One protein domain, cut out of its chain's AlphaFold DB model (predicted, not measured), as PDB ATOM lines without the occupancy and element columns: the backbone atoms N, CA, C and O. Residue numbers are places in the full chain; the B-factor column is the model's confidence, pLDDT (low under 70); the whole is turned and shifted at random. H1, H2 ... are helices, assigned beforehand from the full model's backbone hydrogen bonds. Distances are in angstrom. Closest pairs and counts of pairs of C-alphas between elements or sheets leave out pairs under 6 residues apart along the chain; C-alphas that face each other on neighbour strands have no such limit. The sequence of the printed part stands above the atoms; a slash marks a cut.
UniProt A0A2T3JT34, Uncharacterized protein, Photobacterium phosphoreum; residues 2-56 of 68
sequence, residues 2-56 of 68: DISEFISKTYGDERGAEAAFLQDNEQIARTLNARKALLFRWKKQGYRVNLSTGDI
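This is residues 2 to 56 of the 68 residues of an uncharacterized protein of Photobacterium phosphoreum (UniProt A0A2T3JT34). Three helices are set as the sides of a triangle: the end of H1 meets the start of H2 in a corner, and H3, the longest, runs back toward the start of H1. After H3 a tail without a named element, residues 46 to 56, folds back. The printed part has 55 residues, with H1, H2 and H3 in that order and no named strand; it is all helix, compact, with a radius of gyration of the C-alphas of 10.5 A, and spans 25 by 22 by 21 A.

H1, residues 3 to 11, begins at C-alpha 3 (96.772, 67.349, 117.191). H2 is residues 17 to 24. H3, residues 32 to 45, is 19.8 A long and ends at C-alpha 45 (95.243, 71.732, 126.078).

H1 and H2 touch, about perpendicular at 83 degrees; their closest C-alphas, Tyr 11 and Ala 17, are 4.8 A apart. H2 only just touches H3, with 3 pairs of C-alphas within 8 A, through H3 residues 32 to 36 alone; closest are the C-alphas of Leu 22 and Arg 35, 6.4 A. H1 and H3 only just touch, only at their ends, with 3 pairs; closest are the C-alphas of Ile 3 and Lys 43, 6.5 A. In H1, H2 and H3 every O i to N i+4 pair is within hydrogen-bond range.

The C-alphas farthest apart, Asn 33 and Ser 52, are 27.7 A apart. The printed part has no cut, and no link is long. Residue 15 is under pLDDT 70.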
ATOM      1  N   ASP A   2      99.828  63.970 118.874       94.50
ATOM      2  CA  ASP A   2      99.386  65.348 119.183       94.50
ATOM      3  C   ASP A   2      98.589  65.930 118.005       94.50
ATOM      4  O   ASP A   2      98.857  65.585 116.856       94.50
ATOM      5  N   ILE A   3      97.602  66.788 118.265       94.62
ATOM      6  CA  ILE A   3      96.772  67.349 117.191       94.62
ATOM      7  C   ILE A   3      97.560  68.241 116.220       94.62
ATOM      8  O   ILE A   3      97.273  68.240 115.027       94.62
ATOM      9  N   SER A   4      98.576  68.972 116.684       93.38
ATOM     10  CA  SER A   4      99.424  69.794 115.811       93.38
ATOM     11  C   SER A   4     100.311  68.918 114.936       93.38
ATOM     12  O   SER A   4     100.428  69.173 113.741       93.38
ATOM     13  N   GLU A   5     100.878  67.860 115.520       93.62
ATOM     14  CA  GLU A   5     101.667  66.863 114.790       93.62
ATOM     15  C   GLU A   5     100.814  66.120 113.753       93.62
ATOM     16  O   GLU A   5     101.256  65.907 112.628       93.62
ATOM     17  N   PHE A   6      99.576  65.765 114.107       95.12
ATOM     18  CA  PHE A   6      98.633  65.140 113.183       95.12
ATOM     19  C   PHE A   6      98.336  66.046 111.988       95.12
ATOM     20  O   PHE A   6      98.446  65.606 110.849       95.12
ATOM     21  N   ILE A   7      98.029  67.325 112.234       94.19
ATOM     22  CA  ILE A   7      97.744  68.280 111.155       94.19
ATOM     23  C   ILE A   7      98.951  68.422 110.221       94.19
ATOM     24  O   ILE A   7      98.784  68.326 109.012       94.19
ATOM     25  N   SER A   8     100.151  68.587 110.779       93.06
ATOM     26  CA  SER A   8     101.402  68.680 110.016       93.06
ATOM     27  C   SER A   8     101.641  67.440 109.141       93.06
ATOM     28  O   SER A   8     101.888  67.554 107.943       93.06
ATOM     29  N   LYS A   9     101.480  66.233 109.697       93.81
ATOM     30  CA  LYS A   9     101.709  64.981 108.958       93.81
ATOM     31  C   LYS A   9     100.656  64.686 107.895       93.81
ATOM     32  O   LYS A   9     100.991  64.101 106.870       93.81
ATOM     33  N   THR A  10      99.399  65.039 108.144       93.81
ATOM     34  CA  THR A  10      98.285  64.720 107.238       93.81
ATOM     35  C   THR A  10      98.095  65.778 106.155       93.81
ATOM     36  O   THR A  10      97.791  65.429 105.019       93.81
ATOM     37  N   TYR A  11      98.286  67.055 106.487       92.19
ATOM     38  CA  TYR A  11      97.995  68.185 105.599       92.19
ATOM     39  C   TYR A  11      99.246  68.951 105.143       92.19
ATOM     40  O   TYR A  11      99.130  69.863 104.325       92.19
ATOM     41  N   GLY A  12     100.428  68.589 105.648       90.50
ATOM     42  CA  GLY A  12     101.700  69.254 105.366       90.50
ATOM     43  C   GLY A  12     102.041  70.378 106.351       90.50
ATOM     44  O   GLY A  12     101.262  70.730 107.235       90.50
ATOM     45  N   ASP A  13     103.219  70.972 106.170       80.19
ATOM     46  CA  ASP A  13     103.769  72.017 107.055       80.19
ATOM     47  C   ASP A  13     103.508  73.452 106.559       80.19
ATOM     48  O   ASP A  13     104.029  74.429 107.101       80.19
ATOM     49  N   GLU A  14     102.711  73.605 105.503       80.00
ATOM     50  CA  GLU A  14     102.528  74.883 104.817       80.00
ATOM     51  C   GLU A  14     101.443  75.777 105.444       80.00
ATOM     52  O   GLU A  14     100.579  75.341 106.217       80.00
ATOM     53  N   ARG A  15     101.449  77.063 105.049       67.50
ATOM     54  CA  ARG A  15     100.382  78.045 105.324       67.50
ATOM     55  C   ARG A  15      99.076  77.605 104.644       67.50
ATOM     56  O   ARG A  15      98.698  78.122 103.601       67.50
ATOM     57  N   GLY A  16      98.386  76.648 105.249       86.62
ATOM     58  CA  GLY A  16      97.166  76.052 104.707       86.62
ATOM     59  C   GLY A  16      96.733  74.778 105.426       86.62
ATOM     60  O   GLY A  16      95.543  74.477 105.430       86.62
ATOM     61  N   ALA A  17      97.649  74.095 106.116       91.62
ATOM     62  CA  ALA A  17      97.372  72.817 106.770       91.62
ATOM     63  C   ALA A  17      96.236  72.893 107.803       91.62
ATOM     64  O   ALA A  17      95.316  72.080 107.798       91.62
ATOM     65  N   GLU A  18      96.234  73.930 108.647       92.31
ATOM     66  CA  GLU A  18      95.125  74.152 109.583       92.31
ATOM     67  C   GLU A  18      93.810  74.451 108.862       92.31
ATOM     68  O   GLU A  18      92.757  74.004 109.302       92.31
ATOM     69  N   ALA A  19      93.845  75.210 107.765       92.06
ATOM     70  CA  ALA A  19      92.637  75.541 107.020       92.06
ATOM     71  C   ALA A  19      92.033  74.293 106.364       92.06
ATOM     72  O   ALA A  19      90.822  74.111 106.454       92.06
ATOM     73  N   ALA A  20      92.869  73.427 105.787       94.12
ATOM     74  CA  ALA A  20      92.456  72.147 105.218       94.12
ATOM     75  C   ALA A  20      91.886  71.212 106.296       94.12
ATOM     76  O   ALA A  20      90.768  70.728 106.152       94.12
ATOM     77  N   PHE A  21      92.565  71.078 107.443       94.88
ATOM     78  CA  PHE A  21      92.028  70.333 108.586       94.88
ATOM     79  C   PHE A  21      90.653  70.855 109.017       94.88
ATOM     80  O   PHE A  21      89.729  70.076 109.241       94.88
ATOM     81  N   LEU A  22      90.495  72.176 109.134       94.81
ATOM     82  CA  LEU A  22      89.226  72.777 109.540       94.81
ATOM     83  C   LEU A  22      88.129  72.560 108.495       94.81
ATOM     84  O   LEU A  22      86.978  72.410 108.897       94.81
ATOM     85  N   GLN A  23      88.459  72.575 107.200       93.06
ATOM     86  CA  GLN A  23      87.522  72.303 106.107       93.06
ATOM     87  C   GLN A  23      87.025  70.857 106.145       93.06
ATOM     88  O   GLN A  23      85.814  70.659 106.165       93.06
ATOM     89  N   ASP A  24      87.932  69.891 106.273       93.62
ATOM     90  CA  ASP A  24      87.600  68.462 106.332       93.62
ATOM     91  C   ASP A  24      86.835  68.068 107.600       93.62
ATOM     92  O   ASP A  24      86.089  67.095 107.611       93.62
ATOM     93  N   ASN A  25      87.024  68.823 108.685       91.50
ATOM     94  CA  ASN A  25      86.428  68.539 109.987       91.50
ATOM     95  C   ASN A  25      85.312  69.534 110.316       91.50
ATOM     96  O   ASN A  25      85.275  70.122 111.399       91.50
ATOM     97  N   GLU A  26      84.389  69.764 109.381       93.25
ATOM     98  CA  GLU A  26      83.285  70.704 109.587       93.25
ATOM     99  C   GLU A  26      82.328  70.310 110.721       93.25
ATOM    100  O   GLU A  26      81.744  71.176 111.376       93.25
ATOM    101  N   GLN A  27      82.248  69.020 111.036       92.25
ATOM    102  CA  GLN A  27      81.408  68.455 112.089       92.25
ATOM    103  C   GLN A  27      81.804  68.889 113.504       92.25
ATOM    104  O   GLN A  27      80.974  68.840 114.411       92.25
ATOM    105  N   ILE A  28      83.046  69.343 113.723       90.62
ATOM    106  CA  ILE A  28      83.522  69.683 115.075       90.62
ATOM    107  C   ILE A  28      82.875  70.970 115.606       90.62
ATOM    108  O   ILE A  28      82.801  71.162 116.819       90.62
ATOM    109  N   ALA A  29      82.416  71.865 114.718       92.94
ATOM    110  CA  ALA A  29      81.616  73.032 115.082       92.94
ATOM    111  C   ALA A  29      80.911  73.672 113.873       92.94
ATOM    112  O   ALA A  29      81.451  73.743 112.774       92.94
ATOM    113  N   ARG A  30      79.743  74.281 114.120       91.19
ATOM    114  CA  ARG A  30      78.842  74.826 113.082       91.19
ATOM    115  C   ARG A  30      79.435  75.916 112.181       91.19
ATOM    116  O   ARG A  30      78.967  76.101 111.067       91.19
ATOM    117  N   THR A  31      80.408  76.692 112.658       95.50
ATOM    118  CA  THR A  31      80.982  77.819 111.902       95.50
ATOM    119  C   THR A  31      82.497  77.721 111.855       95.50
ATOM    120  O   THR A  31      83.118  77.153 112.752       95.50
ATOM    121  N   LEU A  32      83.126  78.306 110.831       93.44
ATOM    122  CA  LEU A  32      84.589  78.311 110.714       93.44
ATOM    123  C   LEU A  32      85.269  78.965 111.930       93.44
ATOM    124  O   LEU A  32      86.271  78.455 112.424       93.44
ATOM    125  N   ASN A  33      84.707  80.057 112.453       95.06
ATOM    126  CA  ASN A  33      85.250  80.730 113.636       95.06
ATOM    127  C   ASN A  33      85.179  79.846 114.887       95.06
ATOM    128  O   ASN A  33      86.134  79.803 115.660       95.06
ATOM    129  N   ALA A  34      84.085  79.100 115.063       95.62
ATOM    130  CA  ALA A  34      83.963  78.153 116.165       95.62
ATOM    131  C   ALA A  34      84.969  76.998 116.033       95.62
ATOM    132  O   ALA A  34      85.613  76.643 117.019       95.62
ATOM    133  N   ARG A  35      85.181  76.478 114.814       95.31
ATOM    134  CA  ARG A  35      86.191  75.441 114.541       95.31
ATOM    135  C   ARG A  35      87.607  75.929 114.858       95.31
ATOM    136  O   ARG A  35      88.343  75.245 115.562       95.31
ATOM    137  N   LYS A  36      87.964  77.145 114.428       94.81
ATOM    138  CA  LYS A  36      89.257  77.781 114.751       94.81
ATOM    139  C   LYS A  36      89.465  77.929 116.258       94.81
ATOM    140  O   LYS A  36      90.525  77.582 116.771       94.81
ATOM    141  N   ALA A  37      88.453  78.419 116.975       95.75
ATOM    142  CA  ALA A  37      88.526  78.588 118.424       95.75
ATOM    143  C   ALA A  37      88.681  77.246 119.158       95.75
ATOM    144  O   ALA A  37      89.443  77.156 120.121       95.75
ATOM    145  N   LEU A  38      87.983  76.205 118.698       95.44
ATOM    146  CA  LEU A  38      88.083  74.859 119.254       95.44
ATOM    147  C   LEU A  38      89.468  74.256 119.005       95.44
ATOM    148  O   LEU A  38      90.102  73.804 119.954       95.44
ATOM    149  N   LEU A  39      89.982  74.353 117.776       95.06
ATOM    150  CA  LEU A  39      91.328  73.895 117.436       95.06
ATOM    151  C   LEU A  39      92.400  74.608 118.272       95.06
ATOM    152  O   LEU A  39      93.297  73.957 118.802       95.06
ATOM    153  N   PHE A  40      92.287  75.925 118.460       94.81
ATOM    154  CA  PHE A  40      93.200  76.667 119.332       94.81
ATOM    155  C   PHE A  40      93.186  76.128 120.771       94.81
ATOM    156  O   PHE A  40      94.242  75.926 121.372       94.81
ATOM    157  N   ARG A  41      91.996  75.851 121.326       94.69
ATOM    158  CA  ARG A  41      91.859  75.253 122.665       94.69
ATOM    159  C   ARG A  41      92.474  73.861 122.719       94.69
ATOM    160  O   ARG A  41      93.199  73.577 123.665       94.69
ATOM    161  N   TRP A  42      92.226  73.033 121.711       95.00
ATOM    162  CA  TRP A  42      92.776  71.685 121.606       95.00
ATOM    163  C   TRP A  42      94.299  71.682 121.595       95.00
ATOM    164  O   TRP A  42      94.903  70.973 122.396       95.00
ATOM    165  N   LYS A  43      94.917  72.541 120.778       93.19
ATOM    166  CA  LYS A  43      96.374  72.725 120.759       93.19
ATOM    167  C   LYS A  43      96.907  73.177 122.114       93.19
ATOM    168  O   LYS A  43      97.852  72.594 122.633       93.19
ATOM    169  N   LYS A  44      96.263  74.171 122.735       93.25
ATOM    170  CA  LYS A  44      96.668  74.682 124.054       93.25
ATOM    171  C   LYS A  44      96.533  73.634 125.166       93.25
ATOM    172  O   LYS A  44      97.312  73.653 126.111       93.25
ATOM    173  N   GLN A  45      95.534  72.762 125.079       92.62
ATOM    174  CA  GLN A  45      95.243  71.732 126.078       92.62
ATOM    175  C   GLN A  45      95.927  70.386 125.777       92.62
ATOM    176  O   GLN A  45      95.741  69.443 126.538       92.62
ATOM    177  N   GLY A  46      96.713  70.284 124.699       92.50
ATOM    178  CA  GLY A  46      97.439  69.060 124.347       92.50
ATOM    179  C   GLY A  46      96.529  67.906 123.923       92.50
ATOM    180  O   GLY A  46      96.792  66.752 124.264       92.50
ATOM    181  N   TYR A  47      95.431  68.205 123.223       95.25
ATOM    182  CA  TYR A  47      94.555  67.171 122.671       95.25
ATOM    183  C   TYR A  47      95.307  66.280 121.689       95.25
ATOM    184  O   TYR A  47      96.212  66.706 120.969       95.25
ATOM    185  N   ARG A  48      94.877  65.024 121.634       95.06
ATOM    186  CA  ARG A  48      95.476  63.988 120.806       95.06
ATOM    187  C   ARG A  48      94.454  63.411 119.842       95.06
ATOM    188  O   ARG A  48      93.261  63.403 120.119       95.06
ATOM    189  N   VAL A  49      94.959  62.893 118.730       94.38
ATOM    190  CA  VAL A  49      94.189  62.158 117.726       94.38
ATOM    191  C   VAL A  49      94.479  60.667 117.870       94.38
ATOM    192  O   VAL A  49      95.649  60.252 117.941       94.38
ATOM    193  N   ASN A  50      93.419  59.867 117.942       93.44
ATOM    194  CA  ASN A  50      93.476  58.421 117.803       93.44
ATOM    195  C   ASN A  50      93.632  58.084 116.315       93.44
ATOM    196  O   ASN A  50      92.747  58.361 115.519       93.44
ATOM    197  N   LEU A  51      94.758  57.483 115.935       91.06
ATOM    198  CA  LEU A  51      95.063  57.228 114.525       91.06
ATOM    199  C   LEU A  51      94.236  56.089 113.913       91.06
ATOM    200  O   LEU A  51      94.139  56.023 112.694       91.06
ATOM    201  N   SER A  52      93.651  55.199 114.723       92.12
ATOM    202  CA  SER A  52      92.794  54.122 114.210       92.12
ATOM    203  C   SER A  52      91.343  54.555 114.016       92.12
ATOM    204  O   SER A  52      90.673  54.009 113.149       92.12
ATOM    205  N   THR A  53      90.847  55.501 114.823       91.19
ATOM    206  CA  THR A  53      89.434  55.930 114.785       91.19
ATOM    207  C   THR A  53      89.228  57.350 114.264       91.19
ATOM    208  O   THR A  53      88.126  57.694 113.861       91.19
ATOM    209  N   GLY A  54      90.271  58.182 114.263       88.56
ATOM    210  CA  GLY A  54      90.175  59.614 113.975       88.56
ATOM    211  C   GLY A  54      89.696  60.460 115.161       88.56
ATOM    212  O   GLY A  54      89.639  61.682 115.044       88.56
ATOM    213  N   ASP A  55      89.385  59.849 116.309       91.44
ATOM    214  CA  ASP A  55      88.817  60.576 117.447       91.44
ATOM    215  C   ASP A  55      89.811  61.554 118.073       91.44
ATOM    216  O   ASP A  55      90.977  61.225 118.325       91.44
ATOM    217  N   ILE A  56      89.314  62.746 118.398       93.31
ATOM    218  CA  ILE A  56      90.063  63.811 119.062       93.31
ATOM    219  C   ILE A  56      89.706  63.803 120.550       93.31
ATOM    220  O   ILE A  56      88.554  64.027 120.919       93.31
TER     221      ILE A  56